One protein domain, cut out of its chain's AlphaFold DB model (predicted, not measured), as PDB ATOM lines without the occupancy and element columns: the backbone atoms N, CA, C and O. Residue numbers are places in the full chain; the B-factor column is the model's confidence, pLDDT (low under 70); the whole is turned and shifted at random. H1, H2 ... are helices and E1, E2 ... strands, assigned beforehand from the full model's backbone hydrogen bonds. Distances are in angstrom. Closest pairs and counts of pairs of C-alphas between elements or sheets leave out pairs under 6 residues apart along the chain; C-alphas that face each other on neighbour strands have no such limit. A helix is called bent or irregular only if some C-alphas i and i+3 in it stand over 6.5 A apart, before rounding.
ATOM      1  N   GLU A  39     220.727 199.709 171.812       93.56
ATOM      2  CA  GLU A  39     221.841 199.371 172.684       93.56
ATOM      3  C   GLU A  39     223.146 200.112 172.353       93.56
ATOM      4  O   GLU A  39     224.094 200.088 173.148       93.56
ATOM      5  N   LYS A  40     223.205 200.765 171.191       96.00
ATOM      6  CA  LYS A  40     224.350 201.548 170.725       96.00
ATOM      7  C   LYS A  40     223.956 202.991 170.438       96.00
ATOM      8  O   LYS A  40     224.638 203.668 169.667       96.00
ATOM      9  N   LEU A  41     222.877 203.494 171.027       95.75
ATOM     10  CA  LEU A  41     222.583 204.920 170.944       95.75
ATOM     11  C   LEU A  41     223.686 205.721 171.649       95.75
ATOM     12  O   LEU A  41     224.169 205.294 172.705       95.75
ATOM     13  N   PRO A  42     224.118 206.855 171.078       96.81
ATOM     14  CA  PRO A  42     225.085 207.706 171.747       96.81
ATOM     15  C   PRO A  42     224.484 208.261 173.042       96.81
ATOM     16  O   PRO A  42     223.299 208.586 173.102       96.81
ATOM     17  N   PHE A  43     225.320 208.367 174.069       97.38
ATOM     18  CA  PHE A  43     225.037 209.014 175.346       97.38
ATOM     19  C   PHE A  43     223.776 208.472 176.033       97.38
ATOM     20  O   PHE A  43     222.969 209.226 176.564       97.38
ATOM     21  N   SER A  44     223.597 207.154 175.989       97.62
ATOM     22  CA  SER A  44     222.368 206.471 176.407       97.62
ATOM     23  C   SER A  44     222.508 205.665 177.698       97.62
ATOM     24  O   SER A  44     221.512 205.173 178.227       97.62
ATOM     25  N   VAL A  45     223.731 205.501 178.208       98.19
ATOM     26  CA  VAL A  45     224.027 204.650 179.361       98.19
ATOM     27  C   VAL A  45     224.499 205.517 180.524       98.19
ATOM     28  O   VAL A  45     225.550 206.160 180.408       98.19
ATOM     29  N   PRO A  46     223.789 205.505 181.668       97.94
ATOM     30  CA  PRO A  46     224.255 206.179 182.868       97.94
ATOM     31  C   PRO A  46     225.631 205.662 183.292       97.94
ATOM     32  O   PRO A  46     225.896 204.459 183.264       97.94
ATOM     33  N   VAL A  47     226.496 206.556 183.758       96.81
ATOM     34  CA  VAL A  47     227.876 206.253 184.152       96.81
ATOM     35  C   VAL A  47     227.940 205.186 185.246       96.81
ATOM     36  O   VAL A  47     228.828 204.346 185.232       96.81
ATOM     37  N   SER A  48     226.940 205.110 186.128       97.19
ATOM     38  CA  SER A  48     226.845 204.052 187.143       97.19
ATOM     39  C   SER A  48     226.623 202.646 186.561       97.19
ATOM     40  O   SER A  48     226.748 201.661 187.281       97.19
ATOM     41  N   GLN A  49     226.245 202.536 185.285       98.25
ATOM     42  CA  GLN A  49     225.967 201.278 184.584       98.25
ATOM     43  C   GLN A  49     227.008 200.963 183.502       98.25
ATOM     44  O   GLN A  49     227.017 199.847 182.978       98.25
ATOM     45  N   ILE A  50     227.903 201.903 183.166       98.06
ATOM     46  CA  ILE A  50     228.808 201.754 182.020       98.06
ATOM     47  C   ILE A  50     229.769 200.573 182.180       98.06
ATOM     48  O   ILE A  50     229.969 199.824 181.227       98.06
ATOM     49  N   GLN A  51     230.301 200.344 183.385       98.38
ATOM     50  CA  GLN A  51     231.200 199.220 183.645       98.38
ATOM     51  C   GLN A  51     230.522 197.884 183.342       98.38
ATOM     52  O   GLN A  51     231.041 197.072 182.578       98.38
ATOM     53  N   GLN A  52     229.333 197.667 183.913       98.19
ATOM     54  CA  GLN A  52     228.567 196.447 183.676       98.19
ATOM     55  C   GLN A  52     228.210 196.311 182.194       98.19
ATOM     56  O   GLN A  52     228.339 195.226 181.629       98.19
ATOM     57  N   ARG A  53     227.793 197.411 181.557       97.75
ATOM     58  CA  ARG A  53     227.437 197.436 180.140       97.75
ATOM     59  C   ARG A  53     228.596 196.991 179.248       97.75
ATOM     60  O   ARG A  53     228.378 196.166 178.368       97.75
ATOM     61  N   ILE A  54     229.798 197.521 179.472       98.12
ATOM     62  CA  ILE A  54     230.991 197.195 178.683       98.12
ATOM     63  C   ILE A  54     231.457 195.766 178.954       98.12
ATOM     64  O   ILE A  54     231.649 195.011 178.007       98.12
ATOM     65  N   ASN A  55     231.560 195.368 180.223       98.00
ATOM     66  CA  ASN A  55     232.096 194.056 180.598       98.00
ATOM     67  C   ASN A  55     231.195 192.886 180.160       98.00
ATOM     68  O   ASN A  55     231.665 191.757 180.059       98.00
ATOM     69  N   LEU A  56     229.904 193.137 179.907       97.50
ATOM     70  CA  LEU A  56     228.966 192.144 179.370       97.50
ATOM     71  C   LEU A  56     228.795 192.225 177.845       97.50
ATOM     72  O   LEU A  56     228.133 191.360 177.269       97.50
ATOM     73  N   ALA A  57     229.341 193.246 177.177       96.81
ATOM     74  CA  ALA A  57     229.140 193.438 175.748       96.81
ATOM     75  C   ALA A  57     229.955 192.413 174.937       96.81
ATOM     76  O   ALA A  57     231.183 192.396 175.040       96.81
ATOM     77  N   PRO A  58     229.329 191.631 174.033       95.81
ATOM     78  CA  PRO A  58     230.070 190.720 173.159       95.81
ATOM     79  C   PRO A  58     231.127 191.432 172.303       95.81
ATOM     80  O   PRO A  58     232.178 190.873 172.022       95.81
ATOM     81  N   SER A  59     230.879 192.691 171.923       95.62
ATOM     82  CA  SER A  59     231.800 193.510 171.127       95.62
ATOM     83  C   SER A  59     233.020 194.035 171.893       95.62
ATOM     84  O   SER A  59     233.878 194.674 171.279       95.62
ATOM     85  N   ALA A  60     233.092 193.804 173.207       96.56
ATOM     86  CA  ALA A  60     234.266 194.097 174.026       96.56
ATOM     87  C   ALA A  60     235.292 192.948 174.031       96.56
ATOM     88  O   ALA A  60     236.325 193.074 174.679       96.56
ATOM     89  N   ASP A  61     235.026 191.840 173.325       96.00
ATOM     90  CA  ASP A  61     235.917 190.672 173.217       96.00
ATOM     91  C   ASP A  61     236.382 190.137 174.590       96.00
ATOM     92  O   ASP A  61     237.512 189.703 174.760       96.00
ATOM     93  N   GLY A  62     235.516 190.202 175.608       95.44
ATOM     94  CA  GLY A  62     235.831 189.722 176.959       95.44
ATOM     95  C   GLY A  62     236.835 190.576 177.744       95.44
ATOM     96  O   GLY A  62     237.247 190.159 178.828       95.44
ATOM     97  N   ILE A  63     237.215 191.757 177.242       96.06
ATOM     98  CA  ILE A  63     238.003 192.737 177.999       96.06
ATOM     99  C   ILE A  63     237.197 193.183 179.223       96.06
ATOM    100  O   ILE A  63     236.041 193.593 179.103       96.06
ATOM    101  N   VAL A  64     237.823 193.124 180.398       96.56
ATOM    102  CA  VAL A  64     237.220 193.561 181.660       96.56
ATOM    103  C   VAL A  64     237.845 194.882 182.073       96.56
ATOM    104  O   VAL A  64     239.055 194.967 182.281       96.56
ATOM    105  N   MET A  65     237.000 195.894 182.231       96.56
ATOM    106  CA  MET A  65     237.375 197.225 182.694       96.56
ATOM    107  C   MET A  65     236.869 197.456 184.119       96.56
ATOM    108  O   MET A  65     235.767 197.022 184.477       96.56
ATOM    109  N   SER A  66     237.639 198.197 184.907       97.25
ATOM    110  CA  SER A  66     237.128 198.967 186.035       97.25
ATOM    111  C   SER A  66     236.905 200.401 185.565       97.25
ATOM    112  O   SER A  66     237.769 200.987 184.910       97.25
ATOM    113  N   ILE A  67     235.724 200.946 185.848       97.75
ATOM    114  CA  ILE A  67     235.332 202.297 185.457       97.75
ATOM    115  C   ILE A  67     234.826 203.020 186.696       97.75
ATOM    116  O   ILE A  67     233.775 202.676 187.235       97.75
ATOM    117  N   ASP A  68     235.578 204.026 187.123       96.81
ATOM    118  CA  ASP A  68     235.245 204.869 188.266       96.81
ATOM    119  C   ASP A  68     234.930 206.294 187.805       96.81
ATOM    120  O   ASP A  68     235.545 206.817 186.874       96.81
ATOM    121  N   TYR A  69     233.955 206.926 188.453       97.12
ATOM    122  CA  TYR A  69     233.523 208.278 188.124       97.12
ATOM    123  C   TYR A  69     233.515 209.164 189.362       97.12
ATOM    124  O   TYR A  69     232.704 208.990 190.272       97.12
ATOM    125  N   ASN A  70     234.370 210.183 189.341       93.75
ATOM    126  CA  ASN A  70     234.495 211.176 190.401       93.75
ATOM    127  C   ASN A  70     233.985 212.542 189.925       93.75
ATOM    128  O   ASN A  70     234.757 213.489 189.776       93.75
ATOM    129  N   GLY A  71     232.687 212.622 189.615       90.62
ATOM    130  CA  GLY A  71     231.949 213.853 189.293       90.62
ATOM    131  C   GLY A  71     232.303 214.522 187.960       90.62
ATOM    132  O   GLY A  71     231.414 214.849 187.188       90.62
ATOM    133  N   ASN A  72     233.582 214.695 187.653       95.88
ATOM    134  CA  ASN A  72     234.066 215.325 186.423       95.88
ATOM    135  C   ASN A  72     235.133 214.482 185.715       95.88
ATOM    136  O   ASN A  72     235.581 214.845 184.630       95.88
ATOM    137  N   VAL A  73     235.560 213.377 186.321       98.25
ATOM    138  CA  VAL A  73     236.638 212.534 185.808       98.25
ATOM    139  C   VAL A  73     236.142 211.104 185.699       98.25
ATOM    140  O   VAL A  73     235.597 210.570 186.664       98.25
ATOM    141  N   LEU A  74     236.347 210.502 184.529       98.44
ATOM    142  CA  LEU A  74     236.068 209.099 184.258       98.44
ATOM    143  C   LEU A  74     237.391 208.329 184.183       98.44
ATOM    144  O   LEU A  74     238.134 208.469 183.213       98.44
ATOM    145  N   ASN A  75     237.694 207.533 185.203       98.31
ATOM    146  CA  ASN A  75     238.899 206.711 185.262       98.31
ATOM    147  C   ASN A  75     238.628 205.348 184.625       98.31
ATOM    148  O   ASN A  75     237.669 204.671 184.998       98.31
ATOM    149  N   LEU A  76     239.479 204.949 183.683       98.31
ATOM    150  CA  LEU A  76     239.441 203.661 183.005       98.31
ATOM    151  C   LEU A  76     240.686 202.857 183.348       98.31
ATOM    152  O   LEU A  76     241.802 203.290 183.063       98.31
ATOM    153  N   ASP A  77     240.467 201.664 183.876       97.06
ATOM    154  CA  ASP A  77     241.515 200.730 184.259       97.06
ATOM    155  C   ASP A  77     241.215 199.356 183.651       97.06
ATOM    156  O   ASP A  77     240.081 198.868 183.718       97.06
ATOM    157  N   ILE A  78     242.209 198.744 183.017       96.00
ATOM    158  CA  ILE A  78     242.068 197.426 182.403       96.00
ATOM    159  C   ILE A  78     242.364 196.382 183.471       96.00
ATOM    160  O   ILE A  78     243.482 196.270 183.951       96.00
ATOM    161  N   LYS A  79     241.375 195.553 183.799       94.88
ATOM    162  CA  LYS A  79     241.549 194.470 184.778       94.88
ATOM    163  C   LYS A  79     241.847 193.123 184.139       94.88
ATOM    164  O   LYS A  79     242.401 192.251 184.794       94.88
ATOM    165  N   LYS A  80     241.446 192.922 182.880       93.19
ATOM    166  CA  LYS A  80     241.733 191.689 182.141       93.19
ATOM    167  C   LYS A  80     241.642 191.897 180.638       93.19
ATOM    168  O   LYS A  80     240.682 192.495 180.153       93.19
ATOM    169  N   ILE A  81     242.575 191.293 179.907       93.69
ATOM    170  CA  ILE A  81     242.491 191.087 178.458       93.69
ATOM    171  C   ILE A  81     242.671 189.587 178.201       93.69
ATOM    172  O   ILE A  81     243.693 189.035 178.610       93.69
ATOM    173  N   PRO A  82     241.712 188.896 177.562       92.50
ATOM    174  CA  PRO A  82     241.904 187.497 177.189       92.50
ATOM    175  C   PRO A  82     243.102 187.323 176.240       92.50
ATOM    176  O   PRO A  82     243.311 188.143 175.348       92.50
ATOM    177  N   GLY A  83     243.886 186.252 176.404       87.75
ATOM    178  CA  GLY A  83     245.141 186.059 175.659       87.75
ATOM    179  C   GLY A  83     244.994 185.895 174.136       87.75
ATOM    180  O   GLY A  83     245.963 186.067 173.402       87.75
ATOM    181  N   ASP A  84     243.794 185.587 173.645       89.19
ATOM    182  CA  ASP A  84     243.446 185.512 172.221       89.19
ATOM    183  C   ASP A  84     242.848 186.820 171.666       89.19
ATOM    184  O   ASP A  84     242.581 186.929 170.464       89.19
ATOM    185  N   THR A  85     242.660 187.831 172.517       91.56
ATOM    186  CA  THR A  85     242.098 189.125 172.136       91.56
ATOM    187  C   THR A  85     243.169 190.042 171.566       91.56
ATOM    188  O   THR A  85     244.233 190.260 172.143       91.56
ATOM    189  N   SER A  86     242.871 190.638 170.412       91.81
ATOM    190  CA  SER A  86     243.749 191.650 169.828       91.81
ATOM    191  C   SER A  86     243.813 192.880 170.726       91.81
ATOM    192  O   SER A  86     242.784 193.448 171.081       91.81
ATOM    193  N   ILE A  87     245.020 193.377 170.989       90.00
ATOM    194  CA  ILE A  87     245.255 194.637 171.711       90.00
ATOM    195  C   ILE A  87     244.495 195.817 171.069       90.00
ATOM    196  O   ILE A  87     244.032 196.719 171.765       90.00
ATOM    197  N   ALA A  88     244.267 195.787 169.749       90.06
ATOM    198  CA  ALA A  88     243.471 196.801 169.056       90.06
ATOM    199  C   ALA A  88     241.993 196.837 169.506       90.06
ATOM    200  O   ALA A  88     241.322 197.856 169.327       90.06
ATOM    201  N   ALA A  89     241.474 195.755 170.102       95.31
ATOM    202  CA  ALA A  89     240.130 195.710 170.675       95.31
ATOM    203  C   ALA A  89     239.973 196.674 171.861       95.31
ATOM    204  O   ALA A  89     238.896 197.235 172.044       95.31
ATOM    205  N   VAL A  90     241.055 196.959 172.594       96.56
ATOM    206  CA  VAL A  90     241.049 197.918 173.711       96.56
ATOM    207  C   VAL A  90     240.667 199.313 173.230       96.56
ATOM    208  O   VAL A  90     239.814 199.963 173.828       96.56
ATOM    209  N   LEU A  91     241.221 199.760 172.100       96.94
ATOM    210  CA  LEU A  91     240.866 201.061 171.534       96.94
ATOM    211  C   LEU A  91     239.376 201.123 171.155       96.94
ATOM    212  O   LEU A  91     238.716 202.133 171.386       96.94
ATOM    213  N   ARG A  92     238.831 200.022 170.624       97.31
ATOM    214  CA  ARG A  92     237.395 199.891 170.352       97.31
ATOM    215  C   ARG A  92     236.575 200.001 171.638       97.31
ATOM    216  O   ARG A  92     235.612 200.759 171.642       97.31
ATOM    217  N   VAL A  93     236.962 199.326 172.720       98.31
ATOM    218  CA  VAL A  93     236.275 199.425 174.022       98.31
ATOM    219  C   VAL A  93     236.266 200.866 174.539       98.31
ATOM    220  O   VAL A  93     235.225 201.362 174.962       98.31
ATOM    221  N   VAL A  94     237.385 201.582 174.426       98.56
ATOM    222  CA  VAL A  94     237.466 202.998 174.815       98.56
ATOM    223  C   VAL A  94     236.508 203.865 173.989       98.56
ATOM    224  O   VAL A  94     235.780 204.688 174.543       98.56
ATOM    225  N   MET A  95     236.437 203.653 172.672       98.56
ATOM    226  CA  MET A  95     235.484 204.365 171.809       98.56
ATOM    227  C   MET A  95     234.026 203.999 172.124       98.56
ATOM    228  O   MET A  95     233.162 204.875 172.083       98.56
ATOM    229  N   MET A  96     233.741 202.741 172.488       98.56
ATOM    230  CA  MET A  96     232.417 202.327 172.972       98.56
ATOM    231  C   MET A  96     232.034 203.086 174.245       98.56
ATOM    232  O   MET A  96     230.916 203.582 174.337       98.56
ATOM    233  N   ILE A  97     232.954 203.229 175.204       98.62
ATOM    234  CA  ILE A  97     232.721 204.005 176.431       98.62
ATOM    235  C   ILE A  97     232.428 205.468 176.088       98.62
ATOM    236  O   ILE A  97     231.407 206.000 176.519       98.62
ATOM    237  N   GLY A  98     233.271 206.096 175.260       98.38
ATOM    238  CA  GLY A  98     233.063 207.473 174.801       98.38
ATOM    239  C   GLY A  98     231.706 207.675 174.125       98.38
ATOM    240  O   GLY A  98     231.068 208.707 174.315       98.38
ATOM    241  N   ARG A  99     231.226 206.670 173.380       98.25
ATOM    242  CA  ARG A  99     229.903 206.702 172.756       98.25
ATOM    243  C   ARG A  99     228.785 206.612 173.778       98.25
ATOM    244  O   ARG A  99     227.805 207.323 173.640       98.25
ATOM    245  N   LEU A 100     228.873 205.674 174.714       98.62
ATOM    246  CA  LEU A 100     227.723 205.233 175.500       98.62
ATOM    247  C   LEU A 100     227.461 206.097 176.733       98.62
ATOM    248  O   LEU A 100     226.297 206.250 177.095       98.62
ATOM    249  N   VAL A 101     228.499 206.648 177.371       98.44
ATOM    250  CA  VAL A 101     228.340 207.403 178.624       98.44
ATOM    251  C   VAL A 101     227.455 208.630 178.405       98.44
ATOM    252  O   VAL A 101     227.793 209.538 177.646       98.44
ATOM    253  N   GLU A 102     226.318 208.650 179.095       97.56
ATOM    254  CA  GLU A 102     225.334 209.731 179.055       97.56
ATOM    255  C   GLU A 102     225.906 211.028 179.640       97.56
ATOM    256  O   GLU A 102     225.878 212.078 178.997       97.56
ATOM    257  N   GLN A 103     226.472 210.943 180.845       96.81
ATOM    258  CA  GLN A 103     226.932 212.089 181.624       96.81
ATOM    259  C   GLN A 103     228.083 212.812 180.922       96.81
ATOM    260  O   GLN A 103     228.922 212.210 180.246       96.81
ATOM    261  N   ASP A 104     228.124 214.130 181.081       97.06
ATOM    262  CA  ASP A 104     229.298 214.912 180.719       97.06
ATOM    263  C   ASP A 104     230.363 214.800 181.812       97.06
ATOM    264  O   ASP A 104     230.077 214.606 182.996       97.06
ATOM    265  N   TYR A 105     231.613 214.896 181.383       97.75
ATOM    266  CA  TYR A 105     232.791 214.878 182.231       97.75
ATOM    267  C   TYR A 105     233.883 215.705 181.560       97.75
ATOM    268  O   TYR A 105     233.913 215.846 180.334       97.75
ATOM    269  N   ASP A 106     234.777 216.267 182.362       98.31
ATOM    270  CA  ASP A 106     235.861 217.116 181.878       98.31
ATOM    271  C   ASP A 106     236.973 216.267 181.252       98.31
ATOM    272  O   ASP A 106     237.601 216.671 180.270       98.31
ATOM    273  N   GLU A 107     237.198 215.067 181.790       98.31
ATOM    274  CA  GLU A 107     238.376 214.262 181.481       98.31
ATOM    275  C   GLU A 107     238.099 212.755 181.576       98.31
ATOM    276  O   GLU A 107     237.495 212.276 182.535       98.31
ATOM    277  N   MET A 108     238.575 211.999 180.588       98.69
ATOM    278  CA  MET A 108     238.750 210.551 180.671       98.69
ATOM    279  C   MET A 108     240.219 210.256 180.958       98.69
ATOM    280  O   MET A 108     241.097 210.719 180.227       98.69
ATOM    281  N   ARG A 109     240.478 209.467 181.997       98.62
ATOM    282  CA  ARG A 109     241.819 209.058 182.413       98.62
ATOM    283  C   ARG A 109     242.037 207.586 182.144       98.62
ATOM    284  O   ARG A 109     241.178 206.763 182.433       98.62
ATOM    285  N   PHE A 110     243.213 207.278 181.630       98.50
ATOM    286  CA  PHE A 110     243.720 205.927 181.471       98.50
ATOM    287  C   PHE A 110     244.644 205.668 182.650       98.50
ATOM    288  O   PHE A 110     245.708 206.287 182.731       98.50
ATOM    289  N   VAL A 111     244.193 204.839 183.586       97.19
ATOM    290  CA  VAL A 111     244.893 204.583 184.846       97.19
ATOM    291  C   VAL A 111     245.360 203.134 184.919       97.19
ATOM    292  O   VAL A 111     244.763 202.259 184.289       97.19
ATOM    293  N   ASP A 112     246.435 202.916 185.662       93.69
ATOM    294  CA  ASP A 112     246.909 201.609 186.117       93.69
ATOM    295  C   ASP A 112     246.989 201.686 187.646       93.69
ATOM    296  O   ASP A 112     247.827 202.409 188.193       93.69
ATOM    297  N   ASP A 113     246.026 201.055 188.321       87.56
ATOM    298  CA  ASP A 113     245.721 201.269 189.737       87.56
ATOM    299  C   ASP A 113     245.495 202.761 190.077       87.56
ATOM    300  O   ASP A 113     244.449 203.328 189.754       87.56
ATOM    301  N   GLU A 114     246.456 203.411 190.740       88.12
ATOM    302  CA  GLU A 114     246.385 204.828 191.133       88.12
ATOM    303  C   GLU A 114     247.162 205.756 190.177       88.12
ATOM    304  O   GLU A 114     247.017 206.982 190.243       88.12
ATOM    305  N   ASP A 115     247.963 205.197 189.264       95.25
ATOM    306  CA  ASP A 115     248.807 205.965 188.351       95.25
ATOM    307  C   ASP A 115     248.012 206.406 187.116       95.25
ATOM    308  O   ASP A 115     247.613 205.596 186.277       95.25
ATOM    309  N   VAL A 116     247.839 207.719 186.941       97.50
ATOM    310  CA  VAL A 116     247.296 208.282 185.696       97.50
ATOM    311  C   VAL A 116     248.377 208.238 184.620       97.50
ATOM    312  O   VAL A 116     249.393 208.921 184.732       97.50
ATOM    313  N   ILE A 117     248.149 207.470 183.555       98.06
ATOM    314  CA  ILE A 117     249.103 207.301 182.451       98.06
ATOM    315  C   ILE A 117     248.815 208.296 181.329       98.06
ATOM    316  O   ILE A 117     249.708 209.002 180.860       98.06
ATOM    317  N   PHE A 118     247.549 208.384 180.918       98.69
ATOM    318  CA  PHE A 118     247.108 209.290 179.864       98.69
ATOM    319  C   PHE A 118     245.774 209.936 180.203       98.69
ATOM    320  O   PHE A 118     245.003 209.438 181.023       98.69
ATOM    321  N   THR A 119     245.481 211.031 179.512       98.69
ATOM    322  CA  THR A 119     244.236 211.779 179.656       98.69
ATOM    323  C   THR A 119     243.704 212.192 178.282       98.69
ATOM    324  O   THR A 119     244.471 212.401 177.337       98.69
ATOM    325  N   ILE A 120     242.381 212.282 178.146       98.69
ATOM    326  CA  ILE A 120     241.684 212.892 177.002       98.69
ATOM    327  C   ILE A 120     240.559 213.766 177.558       98.69
ATOM    328  O   ILE A 120     239.907 213.388 178.531       98.69
ATOM    329  N   ARG A 121     240.288 214.923 176.943       98.62
ATOM    330  CA  ARG A 121     239.136 215.744 177.347       98.62
ATOM    331  C   ARG A 121     237.836 214.996 177.079       98.62
ATOM    332  O   ARG A 121     237.660 214.426 176.004       98.62
ATOM    333  N   GLY A 122     236.890 215.057 178.012       98.44
ATOM    334  CA  GLY A 122     235.634 214.319 177.889       98.44
ATOM    335  C   GLY A 122     234.849 214.666 176.624       98.44
ATOM    336  O   GLY A 122     234.360 213.774 175.935       98.44
ATOM    337  N   SER A 123     234.831 215.941 176.233       98.38
ATOM    338  CA  SER A 123     234.204 216.380 174.982       98.38
ATOM    339  C   SER A 123     234.854 215.787 173.725       98.38
ATOM    340  O   SER A 123     234.145 215.429 172.787       98.38
ATOM    341  N   GLU A 124     236.182 215.637 173.702       98.56
ATOM    342  CA  GLU A 124     236.916 215.061 172.567       98.56
ATOM    343  C   GLU A 124     236.601 213.564 172.423       98.56
ATOM    344  O   GLU A 124     236.266 213.106 171.329       98.56
ATOM    345  N   ILE A 125     236.635 212.796 173.520       98.62
ATOM    346  CA  ILE A 125     236.351 211.354 173.458       98.62
ATOM    347  C   ILE A 125     234.867 211.045 173.237       98.62
ATOM    348  O   ILE A 125     234.556 210.084 172.530       98.62
ATOM    349  N   LYS A 126     233.946 211.866 173.762       98.25
ATOM    350  CA  LYS A 126     232.513 211.740 173.461       98.25
ATOM    351  C   LYS A 126     232.236 211.985 171.983       98.25
ATOM    352  O   LYS A 126     231.478 211.229 171.383       98.25
ATOM    353  N   GLU A 127     232.894 212.964 171.362       98.19
ATOM    354  CA  GLU A 127     232.750 213.203 169.922       98.19
ATOM    355  C   GLU A 127     233.340 212.061 169.078       98.19
ATOM    356  O   GLU A 127     232.702 211.600 168.130       98.19
ATOM    357  N   ILE A 128     234.513 211.535 169.450       98.44
ATOM    358  CA  ILE A 128     235.093 210.347 168.799       98.44
ATOM    359  C   ILE A 128     234.144 209.145 168.930       98.44
ATOM    360  O   ILE A 128     233.870 208.459 167.944       98.44
ATOM    361  N   GLY A 129     233.616 208.899 170.131       98.06
ATOM    362  CA  GLY A 129     232.686 207.806 170.406       98.06
ATOM    363  C   GLY A 129     231.353 207.953 169.670       98.06
ATOM    364  O   GLY A 129     230.842 206.986 169.101       98.06
ATOM    365  N   ARG A 130     230.809 209.171 169.577       97.56
ATOM    366  CA  ARG A 130     229.602 209.465 168.789       97.56
ATOM    367  C   ARG A 130     229.755 209.036 167.332       97.56
ATOM    368  O   ARG A 130     228.813 208.513 166.752       97.56
ATOM    369  N   GLN A 131     230.942 209.183 166.751       97.69
ATOM    370  CA  GLN A 131     231.218 208.749 165.380       97.69
ATOM    371  C   GLN A 131     231.531 207.244 165.259       97.69
ATOM    372  O   GLN A 131     231.551 206.701 164.152       97.69
ATOM    373  N   PHE A 132     231.772 206.545 166.370       97.56
ATOM    374  CA  PHE A 132     232.106 205.123 166.396       97.56
ATOM    375  C   PHE A 132     230.851 204.242 166.484       97.56
ATOM    376  O   PHE A 132     230.396 203.903 167.572       97.56
ATOM    377  N   VAL A 133     230.300 203.823 165.344       97.00
ATOM    378  CA  VAL A 133     229.217 202.822 165.298       97.00
ATOM    379  C   VAL A 133     229.812 201.469 164.916       97.00
ATOM    380  O   VAL A 133     230.417 201.338 163.854       97.00
ATOM    381  N   TRP A 134     229.661 200.451 165.768       95.25
ATOM    382  CA  TRP A 134     230.207 199.115 165.507       95.25
ATOM    383  C   TRP A 134     229.135 198.124 165.048       95.25
ATOM    384  O   TRP A 134     227.999 198.113 165.524       95.25
ATOM    385  N   GLY A 135     229.530 197.233 164.133       92.81
ATOM    386  CA  GLY A 135     228.689 196.130 163.665       92.81
ATOM    387  C   GLY A 135     227.520 196.535 162.758       92.81
ATOM    388  O   GLY A 135     226.687 195.686 162.463       92.81
ATOM    389  N   GLU A 136     227.453 197.790 162.302       93.44
ATOM    390  CA  GLU A 136     226.405 198.289 161.402       93.44
ATOM    391  C   GLU A 136     227.007 198.798 160.095       93.44
ATOM    392  O   GLU A 136     227.897 199.648 160.076       93.44
ATOM    393  N   GLN A 137     226.536 198.250 158.975       89.12
ATOM    394  CA  GLN A 137     227.057 198.603 157.659       89.12
ATOM    395  C   GLN A 137     226.574 199.992 157.230       89.12
ATOM    396  O   GLN A 137     225.394 200.310 157.335       89.12
ATOM    397  N   GLY A 138     227.491 200.807 156.703       90.38
ATOM    398  CA  GLY A 138     227.178 202.157 156.218       90.38
ATOM    399  C   GLY A 138     226.949 203.197 157.321       90.38
ATOM    400  O   GLY A 138     226.613 204.336 157.001       90.38
ATOM    401  N   LYS A 139     227.151 202.823 158.589       93.62
ATOM    402  CA  LYS A 139     227.087 203.711 159.752       93.62
ATOM    403  C   LYS A 139     228.477 203.908 160.353       93.62
ATOM    404  O   LYS A 139     229.372 203.080 160.181       93.62
ATOM    405  N   GLY A 140     228.638 204.995 161.093       94.81
ATOM    406  CA  GLY A 140     229.885 205.344 161.749       94.81
ATOM    407  C   GLY A 140     230.919 205.954 160.808       94.81
ATOM    408  O   GLY A 140     230.704 206.167 159.615       94.81
ATOM    409  N   GLN A 141     232.069 206.257 161.389       96.06
ATOM    410  CA  GLN A 141     233.215 206.826 160.705       96.06
ATOM    411  C   GLN A 141     234.312 205.778 160.501       96.06
ATOM    412  O   GLN A 141     234.403 204.790 161.230       96.06
ATOM    413  N   ASN A 142     235.187 206.008 159.520       94.44
ATOM    414  CA  ASN A 142     236.344 205.152 159.273       94.44
ATOM    415  C   ASN A 142     237.191 204.983 160.559       94.44
ATOM    416  O   ASN A 142     237.702 205.987 161.070       94.44
ATOM    417  N   PRO A 143     237.429 203.747 161.045       93.94
ATOM    418  CA  PRO A 143     238.186 203.510 162.274       93.94
ATOM    419  C   PRO A 143     239.588 204.129 162.276       93.94
ATOM    420  O   PRO A 143     240.012 204.663 163.289       93.94
ATOM    421  N   ILE A 144     240.285 204.164 161.134       95.94
ATOM    422  CA  ILE A 144     241.612 204.794 161.019       95.94
ATOM    423  C   ILE A 144     241.531 206.314 161.200       95.94
ATOM    424  O   ILE A 144     242.470 206.944 161.688       95.94
ATOM    425  N   HIS A 145     240.421 206.943 160.808       96.56
ATOM    426  CA  HIS A 145     240.195 208.350 161.131       96.56
ATOM    427  C   HIS A 145     239.958 208.555 162.628       96.56
ATOM    428  O   HIS A 145     240.558 209.452 163.210       96.56
ATOM    429  N   LEU A 146     239.168 207.691 163.262       97.75
ATOM    430  CA  LEU A 146     238.912 207.779 164.699       97.75
ATOM    431  C   LEU A 146     240.172 207.514 165.527       97.75
ATOM    432  O   LEU A 146     240.439 208.254 166.467       97.75
ATOM    433  N   THR A 147     241.008 206.546 165.142       97.69
ATOM    434  CA  THR A 147     242.308 206.320 165.791       97.69
ATOM    435  C   THR A 147     243.227 207.531 165.657       97.69
ATOM    436  O   THR A 147     243.940 207.872 166.597       97.69
ATOM    437  N   ARG A 148     243.199 208.213 164.505       98.00
ATOM    438  CA  ARG A 148     243.915 209.477 164.312       98.00
ATOM    439  C   ARG A 148     243.438 210.535 165.307       98.00
ATOM    440  O   ARG A 148     244.267 211.082 166.029       98.00
ATOM    441  N   LEU A 149     242.131 210.800 165.370       98.00
ATOM    442  CA  LEU A 149     241.564 211.784 166.303       98.00
ATOM    443  C   LEU A 149     241.875 211.433 167.762       98.00
ATOM    444  O   LEU A 149     242.237 212.307 168.545       98.00
ATOM    445  N   PHE A 150     241.800 210.149 168.107       98.56
ATOM    446  CA  PHE A 150     242.157 209.650 169.428       98.56
ATOM    447  C   PHE A 150     243.623 209.947 169.770       98.56
ATOM    448  O   PHE A 150     243.899 210.553 170.801       98.56
ATOM    449  N   ALA A 151     244.562 209.599 168.883       98.31
ATOM    450  CA  ALA A 151     245.984 209.863 169.094       98.31
ATOM    451  C   ALA A 151     246.289 211.370 169.207       98.31
ATOM    452  O   ALA A 151     247.110 211.765 170.035       98.31
ATOM    453  N   ASP A 152     245.612 212.219 168.424       98.00
ATOM    454  CA  ASP A 152     245.760 213.680 168.516       98.00
ATOM    455  C   ASP A 152     245.189 214.263 169.813       98.00
ATOM    456  O   ASP A 152     245.681 215.287 170.292       98.00
ATOM    457  N   SER A 153     244.170 213.623 170.390       98.25
ATOM    458  CA  SER A 153     243.508 214.060 171.628       98.25
ATOM    459  C   SER A 153     244.236 213.577 172.884       98.25
ATOM    460  O   SER A 153     244.133 214.203 173.934       98.25
ATOM    461  N   LEU A 154     245.035 212.513 172.773       98.50
ATOM    462  CA  LEU A 154     245.761 211.915 173.889       98.50
ATOM    463  C   LEU A 154     246.799 212.879 174.488       98.50
ATOM    464  O   LEU A 154     247.625 213.477 173.779       98.50
ATOM    465  N   ARG A 155     246.771 213.027 175.811       98.69
ATOM    466  CA  ARG A 155     247.713 213.829 176.595       98.69
ATOM    467  C   ARG A 155     248.379 212.984 177.675       98.69
ATOM    468  O   ARG A 155     247.801 212.015 178.159       98.69
ATOM    469  N   THR A 156     249.586 213.367 178.063       98.38
ATOM    470  CA  THR A 156     250.196 212.945 179.331       98.38
ATOM    471  C   THR A 156     249.526 213.673 180.512       98.38
ATOM    472  O   THR A 156     248.809 214.657 180.293       98.38
ATOM    473  N   PRO A 157     249.730 213.242 181.771       97.38
ATOM    474  CA  PRO A 157     249.068 213.847 182.937       97.38
ATOM    475  C   PRO A 157     249.439 215.319 183.174       97.38
ATOM    476  O   PRO A 157     248.664 216.076 183.746       97.38
ATOM    477  N   ASP A 158     250.611 215.742 182.701       97.12
ATOM    478  CA  ASP A 158     251.068 217.138 182.714       97.12
ATOM    479  C   ASP A 158     250.452 217.994 181.583       97.12
ATOM    480  O   ASP A 158     250.748 219.184 181.467       97.12
ATOM    481  N   GLY A 159     249.590 217.406 180.747       97.38
ATOM    482  CA  GLY A 159     248.877 218.081 179.664       97.38
ATOM    483  C   GLY A 159     249.645 218.173 178.343       97.38
ATOM    484  O   GLY A 159     249.137 218.786 177.398       97.38
ATOM    485  N   ASN A 160     250.834 217.575 178.231       98.00
ATOM    486  CA  ASN A 160     251.574 217.544 176.969       98.00
ATOM    487  C   ASN A 160     250.936 216.586 175.952       98.00
ATOM    488  O   ASN A 160     250.297 215.594 176.296       98.00
ATOM    489  N   ARG A 161     251.097 216.886 174.659       97.75
ATOM    490  CA  ARG A 161     250.639 216.014 173.565       97.75
ATOM    491  C   ARG A 161     251.471 214.733 173.525       97.75
ATOM    492  O   ARG A 161     252.696 214.807 173.525       97.75
ATOM    493  N   VAL A 162     250.806 213.578 173.416       97.88
ATOM    494  CA  VAL A 162     251.502 212.294 173.206       97.88
ATOM    495  C   VAL A 162     251.899 212.127 171.737       97.88
ATOM    496  O   VAL A 162     253.033 211.755 171.443       97.88
ATOM    497  N   SER A 163     250.984 212.441 170.814       97.06
ATOM    498  CA  SER A 163     251.252 212.442 169.371       97.06
ATOM    499  C   SER A 163     251.794 213.798 168.904       97.06
ATOM    500  O   SER A 163     251.305 214.842 169.355       97.06
ATOM    501  N   PRO A 164     252.708 213.826 167.914       95.50
ATOM    502  CA  PRO A 164     252.965 215.028 167.130       95.50
ATOM    503  C   PRO A 164     251.659 215.624 166.574       95.50
ATOM    504  O   PRO A 164     250.722 214.869 166.286       95.50
ATOM    505  N   PRO A 165     251.580 216.956 166.406       91.94
ATOM    506  CA  PRO A 165     250.394 217.600 165.858       91.94
ATOM    507  C   PRO A 165     250.136 217.142 164.422       91.94
ATOM    508  O   PRO A 165     251.067 216.987 163.628       91.94
ATOM    509  N   MET A 166     248.860 216.964 164.083       92.44
ATOM    510  CA  MET A 166     248.461 216.669 162.711       92.44
ATOM    511  C   MET A 166     248.797 217.813 161.764       92.44
ATOM    512  O   MET A 166     248.580 218.990 162.054       92.44
ATOM    513  N   THR A 167     249.298 217.438 160.595       92.38
ATOM    514  CA  THR A 167     249.731 218.370 159.549       92.38
ATOM    515  C   THR A 167     248.723 218.476 158.406       92.38
ATOM    516  O   THR A 167     248.870 219.331 157.535       92.38
ATOM    517  N   GLY A 168     247.712 217.600 158.383       90.50
ATOM    518  CA  GLY A 168     246.764 217.439 157.281       90.50
ATOM    519  C   GLY A 168     247.223 216.422 156.229       90.50
ATOM    520  O   GLY A 168     246.488 216.132 155.284       90.50
ATOM    521  N   SER A 169     248.422 215.850 156.377       94.81
ATOM    522  CA  SER A 169     248.907 214.773 155.514       94.81
ATOM    523  C   SER A 169     248.229 213.460 155.887       94.81
ATOM    524  O   SER A 169     248.535 212.883 156.923       94.81
ATOM    525  N   LEU A 170     247.358 212.926 155.022       93.81
ATOM    526  CA  LEU A 170     246.638 211.678 155.308       93.81
ATOM    527  C   LEU A 170     247.580 210.536 155.726       93.81
ATOM    528  O   LEU A 170     247.346 209.892 156.746       93.81
ATOM    529  N   LEU A 171     248.644 210.295 154.956       95.94
ATOM    530  CA  LEU A 171     249.600 209.223 155.246       95.94
ATOM    531  C   LEU A 171     250.501 209.558 156.439       95.94
ATOM    532  O   LEU A 171     250.747 208.684 157.265       95.94
ATOM    533  N   GLY A 172     250.967 210.806 156.543       96.88
ATOM    534  CA  GLY A 172     251.826 211.242 157.646       96.88
ATOM    535  C   GLY A 172     251.104 211.186 158.991       96.88
ATOM    536  O   GLY A 172     251.590 210.568 159.931       96.88
ATOM    537  N   ASP A 173     249.898 211.741 159.052       97.06
ATOM    538  CA  ASP A 173     249.079 211.777 160.261       97.06
ATOM    539  C   ASP A 173     248.623 210.364 160.657       97.06
ATOM    540  O   ASP A 173     248.597 210.030 161.839       97.06
ATOM    541  N   THR A 174     248.312 209.496 159.682       97.44
ATOM    542  CA  THR A 174     247.999 208.084 159.967       97.44
ATOM    543  C   THR A 174     249.207 207.363 160.549       97.44
ATOM    544  O   THR A 174     249.070 206.666 161.551       97.44
ATOM    545  N   ARG A 175     250.394 207.547 159.959       97.56
ATOM    546  CA  ARG A 175     251.632 206.953 160.466       97.56
ATOM    547  C   ARG A 175     251.914 207.400 161.899       97.56
ATOM    548  O   ARG A 175     252.097 206.540 162.753       97.56
ATOM    549  N   ASN A 176     251.881 208.705 162.165       97.75
ATOM    550  CA  ASN A 176     252.129 209.259 163.499       97.75
ATOM    551  C   ASN A 176     251.126 208.728 164.531       97.75
ATOM    552  O   ASN A 176     251.511 208.382 165.646       97.75
ATOM    553  N   ALA A 177     249.848 208.613 164.156       97.75
ATOM    554  CA  ALA A 177     248.832 208.037 165.027       97.75
ATOM    555  C   ALA A 177     249.112 206.559 165.327       97.75
ATOM    556  O   ALA A 177     249.085 206.162 166.486       97.75
ATOM    557  N   MET A 178     249.430 205.742 164.315       97.56
ATOM    558  CA  MET A 178     249.751 204.325 164.534       97.56
ATOM    559  C   MET A 178     251.023 204.145 165.369       97.56
ATOM    560  O   MET A 178     251.054 203.287 166.246       97.56
ATOM    561  N   GLU A 179     252.062 204.947 165.122       97.62
ATOM    562  CA  GLU A 179     253.288 204.941 165.927       97.62
ATOM    563  C   GLU A 179     252.974 205.325 167.379       97.62
ATOM    564  O   GLU A 179     253.359 204.599 168.289       97.62
ATOM    565  N   THR A 180     252.177 206.374 167.606       98.19
ATOM    566  CA  THR A 180     251.737 206.776 168.952       98.19
ATOM    567  C   THR A 180     250.984 205.653 169.663       98.19
ATOM    568  O   THR A 180     251.280 205.331 170.811       98.19
ATOM    569  N   ILE A 181     250.031 205.012 168.987       97.81
ATOM    570  CA  ILE A 181     249.223 203.953 169.595       97.81
ATOM    571  C   ILE A 181     250.070 202.721 169.924       97.81
ATOM    572  O   ILE A 181     249.997 202.202 171.035       97.81
ATOM    573  N   ASN A 182     250.920 202.287 168.993       96.62
ATOM    574  CA  ASN A 182     251.697 201.058 169.144       96.62
ATOM    575  C   ASN A 182     252.951 201.216 170.012       96.62
ATOM    576  O   ASN A 182     253.403 200.233 170.589       96.62
ATOM    577  N   GLN A 183     253.537 202.413 170.082       96.94
ATOM    578  CA  GLN A 183     254.799 202.648 170.796       96.94
ATOM    579  C   GLN A 183     254.614 203.374 172.129       96.94
ATOM    580  O   GLN A 183     255.511 203.306 172.961       96.94
ATOM    581  N   ARG A 184     253.486 204.068 172.332       97.06
ATOM    582  CA  ARG A 184     253.194 204.808 173.570       97.06
ATOM    583  C   ARG A 184     251.964 204.244 174.268       97.06
ATOM    584  O   ARG A 184     252.089 203.651 175.330       97.06
ATOM    585  N   PHE A 185     250.787 204.364 173.653       97.44
ATOM    586  CA  PHE A 185     249.517 204.058 174.322       97.44
ATOM    587  C   PHE A 185     249.416 202.601 174.791       97.44
ATOM    588  O   PHE A 185     249.186 202.344 175.972       97.44
ATOM    589  N   HIS A 186     249.618 201.640 173.884       95.88
ATOM    590  CA  HIS A 186     249.521 200.230 174.247       95.88
ATOM    591  C   HIS A 186     250.625 199.781 175.212       95.88
ATOM    592  O   HIS A 186     250.277 199.167 176.217       95.88
ATOM    593  N   PRO A 187     251.918 200.084 174.987       94.81
ATOM    594  CA  PRO A 187     252.960 199.675 175.925       94.81
ATOM    595  C   PRO A 187     252.828 200.290 177.322       94.81
ATOM    596  O   PRO A 187     253.045 199.587 178.301       94.81
ATOM    597  N   GLU A 188     252.475 201.575 177.428       95.56
ATOM    598  CA  GLU A 188     252.493 202.293 178.714       95.56
ATOM    599  C   GLU A 188     251.228 202.083 179.549       95.56
ATOM    600  O   GLU A 188     251.301 202.175 180.771       95.56
ATOM    601  N   TRP A 189     250.087 201.790 178.915       95.62
ATOM    602  CA  TRP A 189     248.820 201.558 179.617       95.62
ATOM    603  C   TRP A 189     248.297 200.133 179.413       95.62
ATOM    604  O   TRP A 189     248.203 199.356 180.361       95.62
ATOM    605  N   THR A 190     248.011 199.747 178.166       92.81
ATOM    606  CA  THR A 190     247.334 198.472 177.872       92.81
ATOM    607  C   THR A 190     248.121 197.242 178.323       92.81
ATOM    608  O   THR A 190     247.542 196.320 178.885       92.81
TER     609      THR A 190
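AT A GLANCE: This is residues 39 to 190 of the 197 residues of an uncharacterized protein of Halomonas hydrothermalis (UniProt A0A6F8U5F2). A strongly twisted sheet of four strands forms a wall, with H1, H2 and H3 over one face; H4 packs on H3, and the long helix H5 crosses H4 steeply and reaches the sheet with its last residues. The sheet order is E1, E2, E3, E4, mixed. The 152 printed residues hold five named helices and four named strands, in the order H1 E1 E2 H2 E3 E4 H3 H4 H5, class mixed. The whole is compact, radius of gyration of the C-alphas 14.4 A, spanning 39 by 39 by 33 A.

IN THESE COORDINATES: The strands are E1, residues 64 to 69, E2, 73 to 80, 21.8 A long, E3, 107 to 112, and E4, 115 to 121. The helices are H1, 47 to 55, beginning at C-alpha 47 (227.876, 206.253, 184.152), H2, 88 to 100, 19.0 A, H3, 122 to 131, H4, 143 to 153, and H5, 170 to 190, 26.2 A, ending at C-alpha 190 (247.334, 198.472, 177.872). H1 is irregular, C-alphas 48 and 51 being 7.4 A apart, and H5 only just, 183 and 186 being 6.8 A apart.

HOW THE PARTS SIT: E2 and E3 are parallel (N 76 to O 109, 2.8 A) in a right-handed strand-helix-strand unit, two parallel neighbour strands with H2 between them in the chain. The hairpins E1 and E2 (N 66 to O 77, 2.8 A) and E3 and E4 (N 108 to O 120, 2.8 A) are antiparallel. H1 runs along E1, height over the sheet 7.3 A. H2 touches H3, about perpendicular at 77 degrees, C-alphas of Arg 99 and Gly 129 closest at 3.8 A. H3 and H4 form a helical hairpin, a shallow tilt of 7 degrees, C-alphas of Ile 128 and Leu 146 closest at 6.2 A. H5 touches H4 with residues 173 to 181 alone, C-alphas of Arg 148 and Ala 177 closest at 5.2 A. Every O i to N i+4 pair is within hydrogen-bond range in H3 and H4, against 3 of 5 in H1, 8 of 9 in H2 and 15 of 17 in H5.

THE WHOLE: The C-alphas of Ser 48 and Ser 169, the two farthest apart, are 40.0 A apart. The printed part has no cut, the links H3 to H4 and H4 to H5 are long, and no printed residue is under 70 in pLDDT.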